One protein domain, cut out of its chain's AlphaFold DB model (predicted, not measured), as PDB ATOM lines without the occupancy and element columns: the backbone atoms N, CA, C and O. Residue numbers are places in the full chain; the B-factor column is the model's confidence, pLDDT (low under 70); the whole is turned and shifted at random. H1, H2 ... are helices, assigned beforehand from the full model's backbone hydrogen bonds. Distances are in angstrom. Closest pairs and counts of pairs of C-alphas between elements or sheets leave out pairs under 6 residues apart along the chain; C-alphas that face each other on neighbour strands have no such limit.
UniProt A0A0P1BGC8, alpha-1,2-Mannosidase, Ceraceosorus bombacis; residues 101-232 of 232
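This is residues 101 to 232 of the 232 residues of the protein "alpha-1,2-Mannosidase" of Ceraceosorus bombacis (UniProt A0A0P1BGC8). This domain has little regular structure: a long looping stretch, residues 101 to 156, leads into a hairpin of helices H1 and H2, and after more loops the short H3 packs on residues 157 to 160 of H1. Of 132 printed residues, 35 are in these three named helices, with no named strand: all helix. It is only just compact, close to loose, with a radius of gyration of the C-alphas of 16.7 A, spanning 58 by 42 by 23 A.

H1, residues 157 to 169, and H2, residues 173 to 188, form a hairpin, opposite ways at a shallow tilt of 23 degrees; their closest C-alphas, Leu 162 and Tyr 174, are 5.3 A apart. H3, residues 221 to 226, touches H1 at a steep tilt of 51 degrees; their closest C-alphas, Val 159 and Thr 226, are 6.7 A apart. H2 and H3 are apart. In H1, H2 and H3 every O i to N i+4 pair is within hydrogen-bond range.

H1, 18.3 A long, begins at C-alpha 157, (0.629, -36.990, -14.200). H2 is 22.6 A long. H3, 6.5 A, ends at C-alpha 226, (-7.300, -36.467, -13.991).

The farthest C-alphas, Glu 139 and Gln 232, are 58.9 A apart. The printed part has no cut. The H2 to H3 link is long. Thirty residues are under pLDDT 70, among them 118 to 128.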
ATOM      1  N   GLN A 101      15.548 -16.766 -15.461       35.12
ATOM      2  CA  GLN A 101      14.902 -17.013 -14.157       35.12
ATOM      3  C   GLN A 101      13.443 -16.531 -14.007       35.12
ATOM      4  O   GLN A 101      13.061 -15.546 -14.631       35.12
ATOM      5  N   GLY A 102      12.682 -17.157 -13.096       38.03
ATOM      6  CA  GLY A 102      11.357 -16.722 -12.619       38.03
ATOM      7  C   GLY A 102      10.915 -17.500 -11.357       38.03
ATOM      8  O   GLY A 102      11.481 -18.568 -11.124       38.03
ATOM      9  N   PRO A 103       9.977 -16.975 -10.540       42.34
ATOM     10  CA  PRO A 103       9.579 -17.571  -9.261       42.34
ATOM     11  C   PRO A 103       8.475 -18.646  -9.382       42.34
ATOM     12  O   PRO A 103       7.821 -18.742 -10.422       42.34
ATOM     13  N   GLY A 104       8.252 -19.432  -8.320       54.97
ATOM     14  CA  GLY A 104       7.221 -20.487  -8.227       54.97
ATOM     15  C   GLY A 104       5.763 -20.048  -8.495       54.97
ATOM     16  O   GLY A 104       5.426 -18.864  -8.451       54.97
ATOM     17  N   THR A 105       4.865 -21.007  -8.780       55.22
ATOM     18  CA  THR A 105       3.529 -20.709  -9.340       55.22
ATOM     19  C   THR A 105       2.515 -20.134  -8.359       55.22
ATOM     20  O   THR A 105       2.227 -20.703  -7.308       55.22
ATOM     21  N   ARG A 106       1.886 -19.010  -8.737       68.00
ATOM     22  CA  ARG A 106       0.883 -18.313  -7.907       68.00
ATOM     23  C   ARG A 106      -0.435 -19.076  -7.796       68.00
ATOM     24  O   ARG A 106      -1.080 -19.027  -6.753       68.00
ATOM     25  N   THR A 107      -0.817 -19.792  -8.850       68.12
ATOM     26  CA  THR A 107      -2.059 -20.585  -8.907       68.12
ATOM     27  C   THR A 107      -1.946 -21.948  -8.222       68.12
ATOM     28  O   THR A 107      -2.946 -22.651  -8.121       68.12
ATOM     29  N   ARG A 108      -0.743 -22.346  -7.774       77.38
ATOM     30  CA  ARG A 108      -0.431 -23.694  -7.249       77.38
ATOM     31  C   ARG A 108      -0.675 -24.837  -8.240       77.38
ATOM     32  O   ARG A 108      -0.559 -26.002  -7.869       77.38
ATOM     33  N   LEU A 109      -0.982 -24.515  -9.495       75.94
ATOM     34  CA  LEU A 109      -1.009 -25.472 -10.587       75.94
ATOM     35  C   LEU A 109       0.408 -25.665 -11.123       75.94
ATOM     36  O   LEU A 109       1.220 -24.731 -11.147       75.94
ATOM     37  N   ALA A 110       0.697 -26.894 -11.544       75.50
ATOM     38  CA  ALA A 110       1.940 -27.193 -12.228       75.50
ATOM     39  C   ALA A 110       1.932 -26.540 -13.625       75.50
ATOM     40  O   ALA A 110       0.902 -26.600 -14.305       75.50
ATOM     41  N   PRO A 111       3.046 -25.922 -14.045       77.25
ATOM     42  CA  PRO A 111       3.243 -25.513 -15.432       77.25
ATOM     43  C   PRO A 111       3.375 -26.731 -16.355       77.25
ATOM     44  O   PRO A 111       3.716 -27.821 -15.897       77.25
ATOM     45  N   GLU A 112       3.193 -26.533 -17.658       75.31
ATOM     46  CA  GLU A 112       3.469 -27.541 -18.687       75.31
ATOM     47  C   GLU A 112       4.947 -27.952 -18.676       75.31
ATOM     48  O   GLU A 112       5.263 -29.127 -18.855       75.31
ATOM     49  N   ILE A 113       5.865 -27.000 -18.449       74.81
ATOM     50  CA  ILE A 113       7.302 -27.282 -18.329       74.81
ATOM     51  C   ILE A 113       7.908 -26.480 -17.173       74.81
ATOM     52  O   ILE A 113       7.923 -25.249 -17.188       74.81
ATOM     53  N   ALA A 114       8.479 -27.191 -16.199       72.00
ATOM     54  CA  ALA A 114       9.319 -26.622 -15.147       72.00
ATOM     55  C   ALA A 114      10.805 -26.878 -15.447       72.00
ATOM     56  O   ALA A 114      11.199 -27.999 -15.766       72.00
ATOM     57  N   HIS A 115      11.641 -25.847 -15.315       75.00
ATOM     58  CA  HIS A 115      13.091 -25.932 -15.508       75.00
ATOM     59  C   HIS A 115      13.802 -25.858 -14.161       75.00
ATOM     60  O   HIS A 115      13.550 -24.937 -13.388       75.00
ATOM     61  N   PHE A 116      14.718 -26.785 -13.886       67.69
ATOM     62  CA  PHE A 116      15.559 -26.743 -12.687       67.69
ATOM     63  C   PHE A 116      16.845 -25.961 -12.944       67.69
ATOM     64  O   PHE A 116      17.432 -26.042 -14.025       67.69
ATOM     65  N   ARG A 117      17.291 -25.203 -11.939       70.19
ATOM     66  CA  ARG A 117      18.554 -24.465 -12.009       70.19
ATOM     67  C   ARG A 117      19.726 -25.413 -11.876       70.19
ATOM     68  O   ARG A 117      19.747 -26.284 -11.005       70.19
ATOM     69  N   MET A 118      20.725 -25.215 -12.726       65.62
ATOM     70  CA  MET A 118      21.932 -26.030 -12.687       65.62
ATOM     71  C   MET A 118      22.982 -25.362 -11.784       65.62
ATOM     72  O   MET A 118      23.128 -24.143 -11.844       65.62
ATOM     73  N   PRO A 119      23.787 -26.125 -11.015       58.41
ATOM     74  CA  PRO A 119      24.755 -25.559 -10.060       58.41
ATOM     75  C   PRO A 119      25.809 -24.612 -10.657       58.41
ATOM     76  O   PRO A 119      26.490 -23.909  -9.923       58.41
ATOM     77  N   HIS A 120      25.988 -24.629 -11.980       58.22
ATOM     78  CA  HIS A 120      26.953 -23.793 -12.696       58.22
ATOM     79  C   HIS A 120      26.335 -22.511 -13.278       58.22
ATOM     80  O   HIS A 120      27.033 -21.752 -13.945       58.22
ATOM     81  N   GLU A 121      25.035 -22.272 -13.081       59.62
ATOM     82  CA  GLU A 121      24.395 -21.028 -13.500       59.62
ATOM     83  C   GLU A 121      24.730 -19.916 -12.492       59.62
ATOM     84  O   GLU A 121      24.375 -20.012 -11.319       59.62
ATOM     85  N   GLU A 122      25.378 -18.838 -12.957       50.03
ATOM     86  CA  GLU A 122      25.884 -17.704 -12.146       50.03
ATOM     87  C   GLU A 122      24.825 -17.001 -11.273       50.03
ATOM     88  O   GLU A 122      25.172 -16.241 -10.376       50.03
ATOM     89  N   ASN A 123      23.537 -17.278 -11.500       47.97
ATOM     90  CA  ASN A 123      22.410 -16.691 -10.780       47.97
ATOM     91  C   ASN A 123      21.586 -17.727  -9.998       47.97
ATOM     92  O   ASN A 123      20.398 -17.494  -9.814       47.97
ATOM     93  N   ALA A 124      22.130 -18.883  -9.590       51.16
ATOM     94  CA  ALA A 124      21.397 -19.878  -8.791       51.16
ATOM     95  C   ALA A 124      20.748 -19.224  -7.548       51.16
ATOM     96  O   ALA A 124      21.391 -18.961  -6.536       51.16
ATOM     97  N   SER A 125      19.472 -18.864  -7.690       53.22
ATOM     98  CA  SER A 125      18.692 -18.081  -6.739       53.22
ATOM     99  C   SER A 125      18.363 -18.890  -5.485       53.22
ATOM    100  O   SER A 125      18.609 -20.092  -5.432       53.22
ATOM    101  N   PHE A 126      17.670 -18.263  -4.529       55.69
ATOM    102  CA  PHE A 126      17.005 -18.954  -3.415       55.69
ATOM    103  C   PHE A 126      15.974 -20.017  -3.857       55.69
ATOM    104  O   PHE A 126      15.589 -20.851  -3.047       55.69
ATOM    105  N   GLU A 127      15.534 -20.012  -5.121       63.47
ATOM    106  CA  GLU A 127      14.593 -20.996  -5.672       63.47
ATOM    107  C   GLU A 127      15.261 -21.982  -6.642       63.47
ATOM    108  O   GLU A 127      16.075 -21.589  -7.485       63.47
ATOM    109  N   ASP A 128      14.873 -23.256  -6.540       67.00
ATOM    110  CA  ASP A 128      15.472 -24.381  -7.272       67.00
ATOM    111  C   ASP A 128      15.000 -24.532  -8.726       67.00
ATOM    112  O   ASP A 128      15.682 -25.165  -9.535       67.00
ATOM    113  N   TRP A 129      13.832 -23.991  -9.070       75.56
ATOM    114  CA  TRP A 129      13.206 -24.170 -10.382       75.56
ATOM    115  C   TRP A 129      12.495 -22.900 -10.857       75.56
ATOM    116  O   TRP A 129      12.326 -21.951 -10.095       75.56
ATOM    117  N   TYR A 130      12.140 -22.855 -12.142       71.75
ATOM    118  CA  TYR A 130      11.479 -21.718 -12.779       71.75
ATOM    119  C   TYR A 130      10.663 -22.125 -14.013       71.75
ATOM    120  O   TYR A 130      10.876 -23.183 -14.606       71.75
ATOM    121  N   ILE A 131       9.771 -21.232 -14.445       73.06
ATOM    122  CA  ILE A 131       9.096 -21.288 -15.749       73.06
ATOM    123  C   ILE A 131       9.773 -20.278 -16.669       73.06
ATOM    124  O   ILE A 131       9.987 -19.127 -16.263       73.06
ATOM    125  N   LYS A 132      10.110 -20.684 -17.900       74.75
ATOM    126  CA  LYS A 132      10.669 -19.749 -18.882       74.75
ATOM    127  C   LYS A 132       9.683 -18.612 -19.113       74.75
ATOM    128  O   LYS A 132       8.521 -18.834 -19.442       74.75
ATOM    129  N   GLN A 133      10.174 -17.393 -18.949       68.81
ATOM    130  CA  GLN A 133       9.390 -16.196 -19.208       68.81
ATOM    131  C   GLN A 133       9.496 -15.823 -20.691       68.81
ATOM    132  O   GLN A 133      10.582 -15.954 -21.272       68.81
ATOM    133  N   PRO A 134       8.405 -15.354 -21.316       69.75
ATOM    134  CA  PRO A 134       8.470 -14.823 -22.668       69.75
ATOM    135  C   PRO A 134       9.443 -13.636 -22.736       69.75
ATOM    136  O   PRO A 134       9.622 -12.916 -21.746       69.75
ATOM    137  N   PRO A 135      10.096 -13.411 -23.891       69.75
ATOM    138  CA  PRO A 135      10.948 -12.247 -24.062       69.75
ATOM    139  C   PRO A 135      10.141 -10.968 -23.814       69.75
ATOM    140  O   PRO A 135       9.001 -10.828 -24.265       69.75
ATOM    141  N   ILE A 136      10.746 -10.041 -23.071       71.06
ATOM    142  CA  ILE A 136      10.196  -8.702 -22.872       71.06
ATOM    143  C   ILE A 136      10.556  -7.890 -24.105       71.06
ATOM    144  O   ILE A 136      11.735  -7.745 -24.438       71.06
ATOM    145  N   ASP A 137       9.536  -7.362 -24.766       71.94
ATOM    146  CA  ASP A 137       9.713  -6.437 -25.867       71.94
ATOM    147  C   ASP A 137      10.473  -5.194 -25.376       71.94
ATOM    148  O   ASP A 137      10.119  -4.557 -24.377       71.94
ATOM    149  N   ALA A 138      11.584  -4.880 -26.045       72.88
ATOM    150  CA  ALA A 138      12.536  -3.886 -25.562       72.88
ATOM    151  C   ALA A 138      11.966  -2.457 -25.573       72.88
ATOM    152  O   ALA A 138      12.413  -1.629 -24.768       72.88
ATOM    153  N   GLU A 139      10.990  -2.196 -26.444       71.94
ATOM    154  CA  GLU A 139      10.440  -0.876 -26.748       71.94
ATOM    155  C   GLU A 139       9.158  -0.607 -25.947       71.94
ATOM    156  O   GLU A 139       9.054   0.393 -25.240       71.94
ATOM    157  N   THR A 140       8.221  -1.552 -25.953       77.12
ATOM    158  CA  THR A 140       6.949  -1.465 -25.224       77.12
ATOM    159  C   THR A 140       7.058  -1.887 -23.759       77.12
ATOM    160  O   THR A 140       6.121  -1.664 -22.990       77.12
ATOM    161  N   LYS A 141       8.174  -2.523 -23.364       72.94
ATOM    162  CA  LYS A 141       8.385  -3.155 -22.047       72.94
ATOM    163  C   LYS A 141       7.312  -4.186 -21.674       72.94
ATOM    164  O   LYS A 141       7.208  -4.563 -20.508       72.94
ATOM    165  N   LYS A 142       6.522  -4.659 -22.643       65.50
ATOM    166  CA  LYS A 142       5.513  -5.699 -22.437       65.50
ATOM    167  C   LYS A 142       6.114  -7.073 -22.696       65.50
ATOM    168  O   LYS A 142       6.923  -7.259 -23.600       65.50
ATOM    169  N   ALA A 143       5.706  -8.043 -21.892       63.84
ATOM    170  CA  ALA A 143       5.997  -9.442 -22.153       63.84
ATOM    171  C   ALA A 143       5.223  -9.908 -23.398       63.84
ATOM    172  O   ALA A 143       4.053  -9.549 -23.563       63.84
ATOM    173  N   ALA A 144       5.863 -10.696 -24.271       66.81
ATOM    174  CA  ALA A 144       5.142 -11.426 -25.314       66.81
ATOM    175  C   ALA A 144       4.145 -12.428 -24.691       66.81
ATOM    176  O   ALA A 144       4.167 -12.661 -23.481       66.81
ATOM    177  N   ALA A 145       3.267 -13.019 -25.510       65.31
ATOM    178  CA  ALA A 145       2.320 -14.035 -25.045       65.31
ATOM    179  C   ALA A 145       3.033 -15.139 -24.244       65.31
ATOM    180  O   ALA A 145       4.165 -15.512 -24.572       65.31
ATOM    181  N   ALA A 146       2.369 -15.632 -23.193       63.28
ATOM    182  CA  ALA A 146       2.917 -16.644 -22.299       63.28
ATOM    183  C   ALA A 146       3.475 -17.833 -23.096       63.28
ATOM    184  O   ALA A 146       2.840 -18.336 -24.029       63.28
ATOM    185  N   LEU A 147       4.692 -18.261 -22.744       72.56
ATOM    186  CA  LEU A 147       5.288 -19.446 -23.350       72.56
ATOM    187  C   LEU A 147       4.444 -20.672 -23.005       72.56
ATOM    188  O   LEU A 147       3.800 -20.715 -21.957       72.56
ATOM    189  N   ILE A 148       4.493 -21.687 -23.873       74.62
ATOM    190  CA  ILE A 148       3.779 -22.951 -23.654       74.62
ATOM    191  C   ILE A 148       4.094 -23.551 -22.276       74.62
ATOM    192  O   ILE A 148       3.205 -24.117 -21.656       74.62
ATOM    193  N   ASP A 149       5.311 -23.322 -21.775       78.00
ATOM    194  CA  ASP A 149       5.796 -23.705 -20.455       78.00
ATOM    195  C   ASP A 149       4.858 -23.262 -19.320       78.00
ATOM    196  O   ASP A 149       4.655 -24.031 -18.395       78.00
ATOM    197  N   ALA A 150       4.257 -22.067 -19.375       83.75
ATOM    198  CA  ALA A 150       3.426 -21.525 -18.291       83.75
ATOM    199  C   ALA A 150       1.965 -22.006 -18.311       83.75
ATOM    200  O   ALA A 150       1.197 -21.692 -17.401       83.75
ATOM    201  N   ARG A 151       1.552 -22.748 -19.338       88.12
ATOM    202  CA  ARG A 151       0.176 -23.242 -19.440       88.12
ATOM    203  C   ARG A 151      -0.068 -24.368 -18.445       88.12
ATOM    204  O   ARG A 151       0.852 -25.082 -18.069       88.12
ATOM    205  N   ASN A 152      -1.325 -24.578 -18.082       93.50
ATOM    206  CA  ASN A 152      -1.771 -25.837 -17.498       93.50
ATOM    207  C   ASN A 152      -2.931 -26.375 -18.333       93.50
ATOM    208  O   ASN A 152      -3.981 -25.744 -18.427       93.50
ATOM    209  N   ILE A 153      -2.733 -27.544 -18.939       94.69
ATOM    210  CA  ILE A 153      -3.724 -28.172 -19.821       94.69
ATOM    211  C   ILE A 153      -4.504 -29.298 -19.132       94.69
ATOM    212  O   ILE A 153      -4.963 -30.222 -19.788       94.69
ATOM    213  N   LEU A 154      -4.652 -29.229 -17.801       95.88
ATOM    214  CA  LEU A 154      -5.444 -30.173 -16.994       95.88
ATOM    215  C   LEU A 154      -4.852 -31.591 -16.894       95.88
ATOM    216  O   LEU A 154      -5.567 -32.579 -16.717       95.88
ATOM    217  N   ARG A 155      -3.529 -31.659 -17.021       94.56
ATOM    218  CA  ARG A 155      -2.691 -32.859 -17.093       94.56
ATOM    219  C   ARG A 155      -2.773 -33.769 -15.847       94.56
ATOM    220  O   ARG A 155      -2.839 -33.239 -14.731       94.56
ATOM    221  N   PRO A 156      -2.781 -35.109 -16.006       96.38
ATOM    222  CA  PRO A 156      -3.031 -36.041 -14.904       96.38
ATOM    223  C   PRO A 156      -1.786 -36.450 -14.100       96.38
ATOM    224  O   PRO A 156      -1.927 -36.954 -12.988       96.38
ATOM    225  N   GLU A 157      -0.574 -36.253 -14.616       93.44
ATOM    226  CA  GLU A 157       0.629 -36.990 -14.200       93.44
ATOM    227  C   GLU A 157       0.955 -36.811 -12.700       93.44
ATOM    228  O   GLU A 157       1.327 -37.760 -11.999       93.44
ATOM    229  N   THR A 158       0.753 -35.601 -12.160       92.38
ATOM    230  CA  THR A 158       0.936 -35.328 -10.723       92.38
ATOM    231  C   THR A 158      -0.105 -36.053  -9.874       92.38
ATOM    232  O   THR A 158       0.257 -36.698  -8.892       92.38
ATOM    233  N   VAL A 159      -1.394 -35.969 -10.222       95.06
ATOM    234  CA  VAL A 159      -2.456 -36.607  -9.422       95.06
ATOM    235  C   VAL A 159      -2.427 -38.131  -9.550       95.06
ATOM    236  O   VAL A 159      -2.721 -38.815  -8.573       95.06
ATOM    237  N   GLU A 160      -1.978 -38.667 -10.688       94.12
ATOM    238  CA  GLU A 160      -1.691 -40.095 -10.864       94.12
ATOM    239  C   GLU A 160      -0.562 -40.551  -9.927       94.12
ATOM    240  O   GLU A 160      -0.698 -41.550  -9.218       94.12
ATOM    241  N   SER A 161       0.525 -39.780  -9.840       93.00
ATOM    242  CA  SER A 161       1.637 -40.083  -8.930       93.00
ATOM    243  C   SER A 161       1.199 -40.060  -7.461       93.00
ATOM    244  O   SER A 161       1.570 -40.948  -6.692       93.00
ATOM    245  N   LEU A 162       0.374 -39.083  -7.068       94.75
ATOM    246  CA  LEU A 162      -0.202 -39.007  -5.719       94.75
ATOM    247  C   LEU A 162      -1.125 -40.192  -5.421       94.75
ATOM    248  O   LEU A 162      -1.082 -40.737  -4.318       94.75
ATOM    249  N   PHE A 163      -1.932 -40.609  -6.399       94.94
ATOM    250  CA  PHE A 163      -2.784 -41.788  -6.284       94.94
ATOM    251  C   PHE A 163      -1.943 -43.037  -6.003       94.94
ATOM    252  O   PHE A 163      -2.198 -43.729  -5.019       94.94
ATOM    253  N   ILE A 164      -0.901 -43.294  -6.800       93.19
ATOM    254  CA  ILE A 164      -0.010 -44.446  -6.598       93.19
ATOM    255  C   ILE A 164       0.686 -44.363  -5.233       93.19
ATOM    256  O   ILE A 164       0.706 -45.349  -4.495       93.19
ATOM    257  N   ALA A 165       1.220 -43.194  -4.865       93.94
ATOM    258  CA  ALA A 165       1.909 -42.999  -3.592       93.94
ATOM    259  C   ALA A 165       1.003 -43.317  -2.392       93.94
ATOM    260  O   ALA A 165       1.416 -44.057  -1.500       93.94
ATOM    261  N   TYR A 166      -0.251 -42.850  -2.414       95.50
ATOM    262  CA  TYR A 166      -1.240 -43.170  -1.385       95.50
ATOM    263  C   TYR A 166      -1.519 -44.673  -1.281       95.50
ATOM    264  O   TYR A 166      -1.531 -45.212  -0.178       95.50
ATOM    265  N   HIS A 167      -1.709 -45.365  -2.406       93.31
ATOM    266  CA  HIS A 167      -2.019 -46.800  -2.397       93.31
ATOM    267  C   HIS A 167      -0.846 -47.661  -1.922       93.31
ATOM    268  O   HIS A 167      -1.062 -48.733  -1.360       93.31
ATOM    269  N   LEU A 168       0.389 -47.202  -2.131       93.88
ATOM    270  CA  LEU A 168       1.581 -47.917  -1.682       93.88
ATOM    271  C   LEU A 168       1.931 -47.640  -0.216       93.88
ATOM    272  O   LEU A 168       2.424 -48.543   0.456       93.88
ATOM    273  N   SER A 169       1.719 -46.417   0.280       96.56
ATOM    274  CA  SER A 169       2.151 -46.033   1.632       96.56
ATOM    275  C   SER A 169       1.028 -45.951   2.666       96.56
ATOM    276  O   SER A 169       1.304 -46.032   3.860       96.56
ATOM    277  N   GLY A 170      -0.216 -45.729   2.238       95.75
ATOM    278  CA  GLY A 170      -1.341 -45.379   3.107       95.75
ATOM    279  C   GLY A 170      -1.277 -43.966   3.708       95.75
ATOM    280  O   GLY A 170      -2.141 -43.616   4.510       95.75
ATOM    281  N   ASP A 171      -0.284 -43.149   3.343       97.31
ATOM    282  CA  ASP A 171      -0.058 -41.832   3.953       97.31
ATOM    283  C   ASP A 171      -1.113 -40.810   3.481       97.31
ATOM    284  O   ASP A 171      -1.169 -40.486   2.286       97.31
ATOM    285  N   PRO A 172      -1.953 -40.270   4.385       96.56
ATOM    286  CA  PRO A 172      -3.019 -39.341   4.019       96.56
ATOM    287  C   PRO A 172      -2.519 -38.037   3.386       96.56
ATOM    288  O   PRO A 172      -3.305 -37.384   2.692       96.56
ATOM    289  N   ILE A 173      -1.240 -37.673   3.542       96.38
ATOM    290  CA  ILE A 173      -0.685 -36.438   2.973       96.38
ATOM    291  C   ILE A 173      -0.894 -36.342   1.454       96.38
ATOM    292  O   ILE A 173      -1.194 -35.270   0.926       96.38
ATOM    293  N   TYR A 174      -0.832 -37.470   0.739       95.19
ATOM    294  CA  TYR A 174      -1.015 -37.507  -0.712       95.19
ATOM    295  C   TYR A 174      -2.454 -37.180  -1.125       95.19
ATOM    296  O   TYR A 174      -2.678 -36.540  -2.154       95.19
ATOM    297  N   ARG A 175      -3.439 -37.542  -0.291       94.50
ATOM    298  CA  ARG A 175      -4.841 -37.150  -0.492       94.50
ATOM    299  C   ARG A 175      -5.045 -35.667  -0.226       94.50
ATOM    300  O   ARG A 175      -5.769 -35.018  -0.977       94.50
ATOM    301  N   GLU A 176      -4.396 -35.121   0.800       96.19
ATOM    302  CA  GLU A 176      -4.450 -33.685   1.090       96.19
ATOM    303  C   GLU A 176      -3.843 -32.853  -0.043       96.19
ATOM    304  O   GLU A 176      -4.404 -31.829  -0.436       96.19
ATOM    305  N   TRP A 177      -2.710 -33.286  -0.599       95.81
ATOM    306  CA  TRP A 177      -2.101 -32.638  -1.760       95.81
ATOM    307  C   TRP A 177      -2.995 -32.734  -2.997       95.81
ATOM    308  O   TRP A 177      -3.215 -31.720  -3.658       95.81
ATOM    309  N   GLY A 178      -3.582 -33.906  -3.263       94.75
ATOM    310  CA  GLY A 178      -4.552 -34.081  -4.347       94.75
ATOM    311  C   GLY A 178      -5.769 -33.161  -4.197       94.75
ATOM    312  O   GLY A 178      -6.192 -32.528  -5.163       94.75
ATOM    313  N   TRP A 179      -6.282 -33.007  -2.973       95.94
ATOM    314  CA  TRP A 179      -7.392 -32.099  -2.683       95.94
ATOM    315  C   TRP A 179      -7.036 -30.634  -2.958       95.94
ATOM    316  O   TRP A 179      -7.778 -29.944  -3.653       95.94
ATOM    317  N   LYS A 180      -5.861 -30.173  -2.510       96.19
ATOM    318  CA  LYS A 180      -5.377 -28.804  -2.778       96.19
ATOM    319  C   LYS A 180      -5.240 -28.516  -4.278       96.19
ATOM    320  O   LYS A 180      -5.525 -27.402  -4.728       96.19
ATOM    321  N   ILE A 181      -4.813 -29.510  -5.059       95.12
ATOM    322  CA  ILE A 181      -4.746 -29.407  -6.524       95.12
ATOM    323  C   ILE A 181      -6.158 -29.290  -7.110       95.12
ATOM    324  O   ILE A 181      -6.412 -28.404  -7.925       95.12
ATOM    325  N   PHE A 182      -7.101 -30.123  -6.661       95.88
ATOM    326  CA  PHE A 182      -8.492 -30.060  -7.112       95.88
ATOM    327  C   PHE A 182      -9.153 -28.708  -6.804       95.88
ATOM    328  O   PHE A 182      -9.781 -28.115  -7.682       95.88
ATOM    329  N   GLU A 183      -8.959 -28.168  -5.599       95.69
ATOM    330  CA  GLU A 183      -9.426 -26.823  -5.236       95.69
ATOM    331  C   GLU A 183      -8.861 -25.753  -6.181       95.69
ATOM    332  O   GLU A 183      -9.585 -24.854  -6.615       95.69
ATOM    333  N   SER A 184      -7.589 -25.892  -6.570       94.62
ATOM    334  CA  SER A 184      -6.933 -24.990  -7.520       94.62
ATOM    335  C   SER A 184      -7.538 -25.101  -8.926       94.62
ATOM    336  O   SER A 184      -7.781 -24.075  -9.563       94.62
ATOM    337  N   PHE A 185      -7.889 -26.305  -9.397       96.19
ATOM    338  CA  PHE A 185      -8.641 -26.476 -10.648       96.19
ATOM    339  C   PHE A 185     -10.034 -25.839 -10.581       96.19
ATOM    340  O   PHE A 185     -10.445 -25.142 -11.508       96.19
ATOM    341  N   VAL A 186     -10.768 -26.014  -9.481       95.12
ATOM    342  CA  VAL A 186     -12.093 -25.391  -9.308       95.12
ATOM    343  C   VAL A 186     -11.997 -23.861  -9.326       95.12
ATOM    344  O   VAL A 186     -12.858 -23.184  -9.902       95.12
ATOM    345  N   LEU A 187     -10.946 -23.306  -8.722       93.06
ATOM    346  CA  LEU A 187     -10.725 -21.867  -8.669       93.06
ATOM    347  C   LEU A 187     -10.279 -21.292 -10.018       93.06
ATOM    348  O   LEU A 187     -10.826 -20.279 -10.452       93.06
ATOM    349  N   HIS A 188      -9.308 -21.925 -10.678       94.31
ATOM    350  CA  HIS A 188      -8.619 -21.336 -11.827       94.31
ATOM    351  C   HIS A 188      -9.057 -21.890 -13.180       94.31
ATOM    352  O   HIS A 188      -9.034 -21.128 -14.134       94.31
ATOM    353  N   ALA A 189      -9.490 -23.150 -13.265       95.50
ATOM    354  CA  ALA A 189      -9.815 -23.826 -14.526       95.50
ATOM    355  C   ALA A 189     -11.327 -23.954 -14.799       95.50
ATOM    356  O   ALA A 189     -11.734 -24.234 -15.924       95.50
ATOM    357  N   ARG A 190     -12.188 -23.760 -13.790       95.38
ATOM    358  CA  ARG A 190     -13.646 -23.882 -13.955       95.38
ATOM    359  C   ARG A 190     -14.248 -22.673 -14.680       95.38
ATOM    360  O   ARG A 190     -14.066 -21.531 -14.251       95.38
ATOM    361  N   VAL A 191     -15.055 -22.929 -15.704       94.31
ATOM    362  CA  VAL A 191     -15.857 -21.940 -16.435       94.31
ATOM    363  C   VAL A 191     -17.129 -21.632 -15.638       94.31
ATOM    364  O   VAL A 191     -17.916 -22.530 -15.341       94.31
ATOM    365  N   LYS A 192     -17.351 -20.362 -15.270       87.88
ATOM    366  CA  LYS A 192     -18.450 -19.960 -14.363       87.88
ATOM    367  C   LYS A 192     -19.840 -20.253 -14.940       87.88
ATOM    368  O   LYS A 192     -20.731 -20.639 -14.193       87.88
ATOM    369  N   GLN A 193     -20.021 -20.058 -16.244       90.25
ATOM    370  CA  GLN A 193     -21.321 -20.131 -16.912       90.25
ATOM    371  C   GLN A 193     -21.782 -21.574 -17.132       90.25
ATOM    372  O   GLN A 193     -22.932 -21.899 -16.859       90.25
ATOM    373  N   SER A 194     -20.892 -22.436 -17.625       93.94
ATOM    374  CA  SER A 194     -21.217 -23.826 -17.967       93.94
ATOM    375  C   SER A 194     -20.883 -24.817 -16.853       93.94
ATOM    376  O   SER A 194     -21.399 -25.930 -16.844       93.94
ATOM    377  N   GLY A 195     -19.992 -24.451 -15.928       92.50
ATOM    378  CA  GLY A 195     -19.419 -25.374 -14.952       92.50
ATOM    379  C   GLY A 195     -18.374 -26.334 -15.531       92.50
ATOM    380  O   GLY A 195     -17.835 -27.128 -14.762       92.50
ATOM    381  N   ALA A 196     -18.081 -26.251 -16.835       94.81
ATOM    382  CA  ALA A 196     -17.024 -27.016 -17.492       94.81
ATOM    383  C   ALA A 196     -15.629 -26.590 -17.003       94.81
ATOM    384  O   ALA A 196     -15.488 -25.617 -16.259       94.81
ATOM    385  N   PHE A 197     -14.600 -27.311 -17.436       97.12
ATOM    386  CA  PHE A 197     -13.203 -26.974 -17.173       97.12
ATOM    387  C   PHE A 197     -12.505 -26.615 -18.477       97.12
ATOM    388  O   PHE A 197     -12.903 -27.080 -19.540       97.12
ATOM    389  N   ALA A 198     -11.492 -25.767 -18.387       96.69
ATOM    390  CA  ALA A 198     -10.751 -25.268 -19.529       96.69
ATOM    391  C   ALA A 198      -9.271 -25.114 -19.174       96.69
ATOM    392  O   ALA A 198      -8.917 -24.928 -18.005       96.69
ATOM    393  N   ASN A 199      -8.417 -25.193 -20.188       95.56
ATOM    394  CA  ASN A 199      -6.985 -24.979 -20.052       95.56
ATOM    395  C   ASN A 199      -6.700 -23.587 -19.465       95.56
ATOM    396  O   ASN A 199      -7.339 -22.599 -19.824       95.56
ATOM    397  N   VAL A 200      -5.699 -23.504 -18.592       93.44
ATOM    398  CA  VAL A 200      -5.193 -22.246 -18.035       93.44
ATOM    399  C   VAL A 200      -4.029 -21.752 -18.893       93.44
ATOM    400  O   VAL A 200      -3.070 -22.490 -19.131       93.44
ATOM    401  N   VAL A 201      -4.104 -20.499 -19.346       89.44
ATOM    402  CA  VAL A 201      -3.107 -19.888 -20.246       89.44
ATOM    403  C   VAL A 201      -1.786 -19.607 -19.530       89.44
ATOM    404  O   VAL A 201      -0.719 -19.832 -20.095       89.44
ATOM    405  N   ASP A 202      -1.854 -19.135 -18.285       87.38
ATOM    406  CA  ASP A 202      -0.678 -18.803 -17.482       87.38
ATOM    407  C   ASP A 202      -0.945 -19.070 -15.994       87.38
ATOM    408  O   ASP A 202      -1.769 -18.409 -15.361       87.38
ATOM    409  N   VAL A 203      -0.215 -20.027 -15.419       87.12
ATOM    410  CA  VAL A 203      -0.278 -20.390 -13.991       87.12
ATOM    411  C   VAL A 203       0.352 -19.345 -13.055       87.12
ATOM    412  O   VAL A 203       0.215 -19.449 -11.830       87.12
ATOM    413  N   MET A 204       1.051 -18.349 -13.601       82.12
ATOM    414  CA  MET A 204       1.556 -17.171 -12.885       82.12
ATOM    415  C   MET A 204       0.557 -16.012 -12.917       82.12
ATOM    416  O   MET A 204       0.554 -15.162 -12.017       82.12
ATOM    417  N   GLY A 205      -0.280 -15.977 -13.952       69.81
ATOM    418  CA  GLY A 205      -1.265 -14.943 -14.199       69.81
ATOM    419  C   GLY A 205      -2.475 -15.068 -13.278       69.81
ATOM    420  O   GLY A 205      -3.092 -16.122 -13.147       69.81
ATOM    421  N   SER A 206      -2.855 -13.954 -12.661       70.00
ATOM    422  CA  SER A 206      -4.156 -13.800 -12.016       70.00
ATOM    423  C   SER A 206      -4.787 -12.522 -12.553       70.00
ATOM    424  O   SER A 206      -4.218 -11.444 -12.363       70.00
ATOM    425  N   GLY A 207      -5.929 -12.638 -13.221       71.00
ATOM    426  CA  GLY A 207      -6.756 -11.513 -13.628       71.00
ATOM    427  C   GLY A 207      -7.308 -10.732 -12.427       71.00
ATOM    428  O   GLY A 207      -7.075 -11.103 -11.272       71.00
ATOM    429  N   PRO A 208      -8.057  -9.643 -12.673       72.94
ATOM    430  CA  PRO A 208      -8.554  -8.754 -11.620       72.94
ATOM    431  C   PRO A 208      -9.422  -9.443 -10.556       72.94
ATOM    432  O   PRO A 208      -9.500  -8.962  -9.430       72.94
ATOM    433  N   ASP A 209     -10.059 -10.569 -10.889       78.56
ATOM    434  CA  ASP A 209     -10.878 -11.372  -9.974       78.56
ATOM    435  C   ASP A 209     -10.100 -12.513  -9.289       78.56
ATOM    436  O   ASP A 209     -10.698 -13.389  -8.664       78.56
ATOM    437  N   GLY A 210      -8.768 -12.522  -9.412       82.12
ATOM    438  CA  GLY A 210      -7.886 -13.538  -8.841       82.12
ATOM    439  C   GLY A 210      -7.861 -14.865  -9.606       82.12
ATOM    440  O   GLY A 210      -7.153 -15.779  -9.185       82.12
ATOM    441  N   ARG A 211      -8.595 -14.999 -10.720       84.81
ATOM    442  CA  ARG A 211      -8.618 -16.220 -11.545       84.81
ATOM    443  C   ARG A 211      -7.624 -16.130 -12.691       84.81
ATOM    444  O   ARG A 211      -7.234 -15.041 -13.099       84.81
ATOM    445  N   ALA A 212      -7.205 -17.279 -13.203       89.00
ATOM    446  CA  ALA A 212      -6.325 -17.311 -14.362       89.00
ATOM    447  C   ALA A 212      -7.132 -17.109 -15.655       89.00
ATOM    448  O   ALA A 212      -8.346 -17.328 -15.681       89.00
ATOM    449  N   GLU A 213      -6.456 -16.685 -16.719       90.25
ATOM    450  CA  GLU A 213      -7.045 -16.646 -18.056       90.25
ATOM    451  C   GLU A 213      -7.240 -18.072 -18.592       90.25
ATOM    452  O   GLU A 213      -6.388 -18.943 -18.389       90.25
ATOM    453  N   LEU A 214      -8.372 -18.296 -19.266       92.19
ATOM    454  CA  LEU A 214      -8.769 -19.591 -19.810       92.19
ATOM    455  C   LEU A 214      -8.643 -19.608 -21.332       92.19
ATOM    456  O   LEU A 214      -9.059 -18.671 -22.008       92.19
ATOM    457  N   GLU A 215      -8.141 -20.713 -21.865       92.12
ATOM    458  CA  GLU A 215      -8.230 -21.056 -23.282       92.12
ATOM    459  C   GLU A 215      -9.458 -21.952 -23.480       92.12
ATOM    460  O   GLU A 215      -9.627 -22.912 -22.732       92.12
ATOM    461  N   ASP A 216     -10.307 -21.660 -24.474       93.31
ATOM    462  CA  ASP A 216     -11.550 -22.403 -24.762       93.31
ATOM    463  C   ASP A 216     -11.277 -23.807 -25.328       93.31
ATOM    464  O   ASP A 216     -11.455 -24.106 -26.510       93.31
ATOM    465  N   ARG A 217     -10.732 -24.662 -24.466       95.00
ATOM    466  CA  ARG A 217     -10.280 -26.007 -24.771       95.00
ATOM    467  C   ARG A 217     -10.251 -26.830 -23.492       95.00
ATOM    468  O   ARG A 217      -9.664 -26.423 -22.494       95.00
ATOM    469  N   MET A 218     -10.861 -28.009 -23.545       97.00
ATOM    470  CA  MET A 218     -10.808 -29.009 -22.483       97.00
ATOM    471  C   MET A 218     -10.249 -30.295 -23.069       97.00
ATOM    472  O   MET A 218     -10.851 -30.882 -23.970       97.00
ATOM    473  N   GLU A 219      -9.098 -30.729 -22.576       96.12
ATOM    474  CA  GLU A 219      -8.488 -31.965 -23.050       96.12
ATOM    475  C   GLU A 219      -9.283 -33.185 -22.567       96.12
ATOM    476  O   GLU A 219      -9.810 -33.218 -21.453       96.12
ATOM    477  N   THR A 220      -9.364 -34.222 -23.397       96.00
ATOM    478  CA  THR A 220     -10.143 -35.433 -23.089       96.00
ATOM    479  C   THR A 220      -9.625 -36.170 -21.852       96.00
ATOM    480  O   THR A 220     -10.414 -36.741 -21.093       96.00
ATOM    481  N   PHE A 221      -8.313 -36.115 -21.603       95.88
ATOM    482  CA  PHE A 221      -7.676 -36.733 -20.440       95.88
ATOM    483  C   PHE A 221      -8.066 -36.083 -19.105       95.88
ATOM    484  O   PHE A 221      -7.937 -36.730 -18.071       95.88
ATOM    485  N   TRP A 222      -8.638 -34.871 -19.096       96.69
ATOM    486  CA  TRP A 222      -9.212 -34.300 -17.871       96.69
ATOM    487  C   TRP A 222     -10.260 -35.239 -17.259       96.69
ATOM    488  O   TRP A 222     -10.242 -35.525 -16.062       96.69
ATOM    489  N   LEU A 223     -11.152 -35.769 -18.099       95.62
ATOM    490  CA  LEU A 223     -12.197 -36.696 -17.674       95.62
ATOM    491  C   LEU A 223     -11.687 -38.135 -17.602       95.62
ATOM    492  O   LEU A 223     -12.041 -38.872 -16.684       95.62
ATOM    493  N   ALA A 224     -10.877 -38.546 -18.581       95.81
ATOM    494  CA  ALA A 224     -10.427 -39.929 -18.685       95.81
ATOM    495  C   ALA A 224      -9.340 -40.289 -17.666       95.81
ATOM    496  O   ALA A 224      -9.165 -41.471 -17.382       95.81
ATOM    497  N   GLU A 225      -8.602 -39.318 -17.129       95.50
ATOM    498  CA  GLU A 225      -7.428 -39.557 -16.288       95.50
ATOM    499  C   GLU A 225      -7.461 -38.706 -15.021       95.50
ATOM    500  O   GLU A 225      -7.574 -39.269 -13.936       95.50
ATOM    501  N   THR A 226      -7.457 -37.376 -15.141       96.25
ATOM    502  CA  THR A 226      -7.300 -36.467 -13.991       96.25
ATOM    503  C   THR A 226      -8.431 -36.594 -12.968       96.25
ATOM    504  O   THR A 226      -8.184 -36.555 -11.764       96.25
ATOM    505  N   LEU A 227      -9.672 -36.783 -13.428       95.56
ATOM    506  CA  LEU A 227     -10.848 -37.000 -12.578       95.56
ATOM    507  C   LEU A 227     -11.251 -38.475 -12.436       95.56
ATOM    508  O   LEU A 227     -12.320 -38.765 -11.886       95.56
ATOM    509  N   LYS A 228     -10.445 -39.419 -12.940       93.81
ATOM    510  CA  LYS A 228     -10.778 -40.843 -12.841       93.81
ATOM    511  C   LYS A 228     -10.878 -41.231 -11.364       93.81
ATOM    512  O   LYS A 228      -9.956 -41.020 -10.583       93.81
ATOM    513  N   ARG A 229     -12.014 -41.819 -10.993       80.62
ATOM    514  CA  ARG A 229     -12.245 -42.358  -9.648       80.62
ATOM    515  C   ARG A 229     -11.782 -43.807  -9.549       80.62
ATOM    516  O   ARG A 229     -11.786 -44.523 -10.549       80.62
ATOM    517  N   ASP A 230     -11.495 -44.230  -8.326       74.62
ATOM    518  CA  ASP A 230     -11.290 -45.637  -7.994       74.62
ATOM    519  C   ASP A 230     -12.585 -46.435  -8.257       74.62
ATOM    520  O   ASP A 230     -13.652 -46.046  -7.753       74.62
ATOM    521  N   PRO A 231     -12.561 -47.482  -9.100       66.69
ATOM    522  CA  PRO A 231     -13.661 -48.430  -9.172       66.69
ATOM    523  C   PRO A 231     -13.674 -49.264  -7.883       66.69
ATOM    524  O   PRO A 231     -12.865 -50.171  -7.723       66.69
ATOM    525  N   GLN A 232     -14.593 -48.919  -6.975       49.56
ATOM    526  CA  GLN A 232     -14.927 -49.725  -5.792       49.56
ATOM    527  C   GLN A 232     -15.255 -51.176  -6.152       49.56
ATOM    528  O   GLN A 232     -15.909 -51.381  -7.203       49.56
TER     529      GLN A 232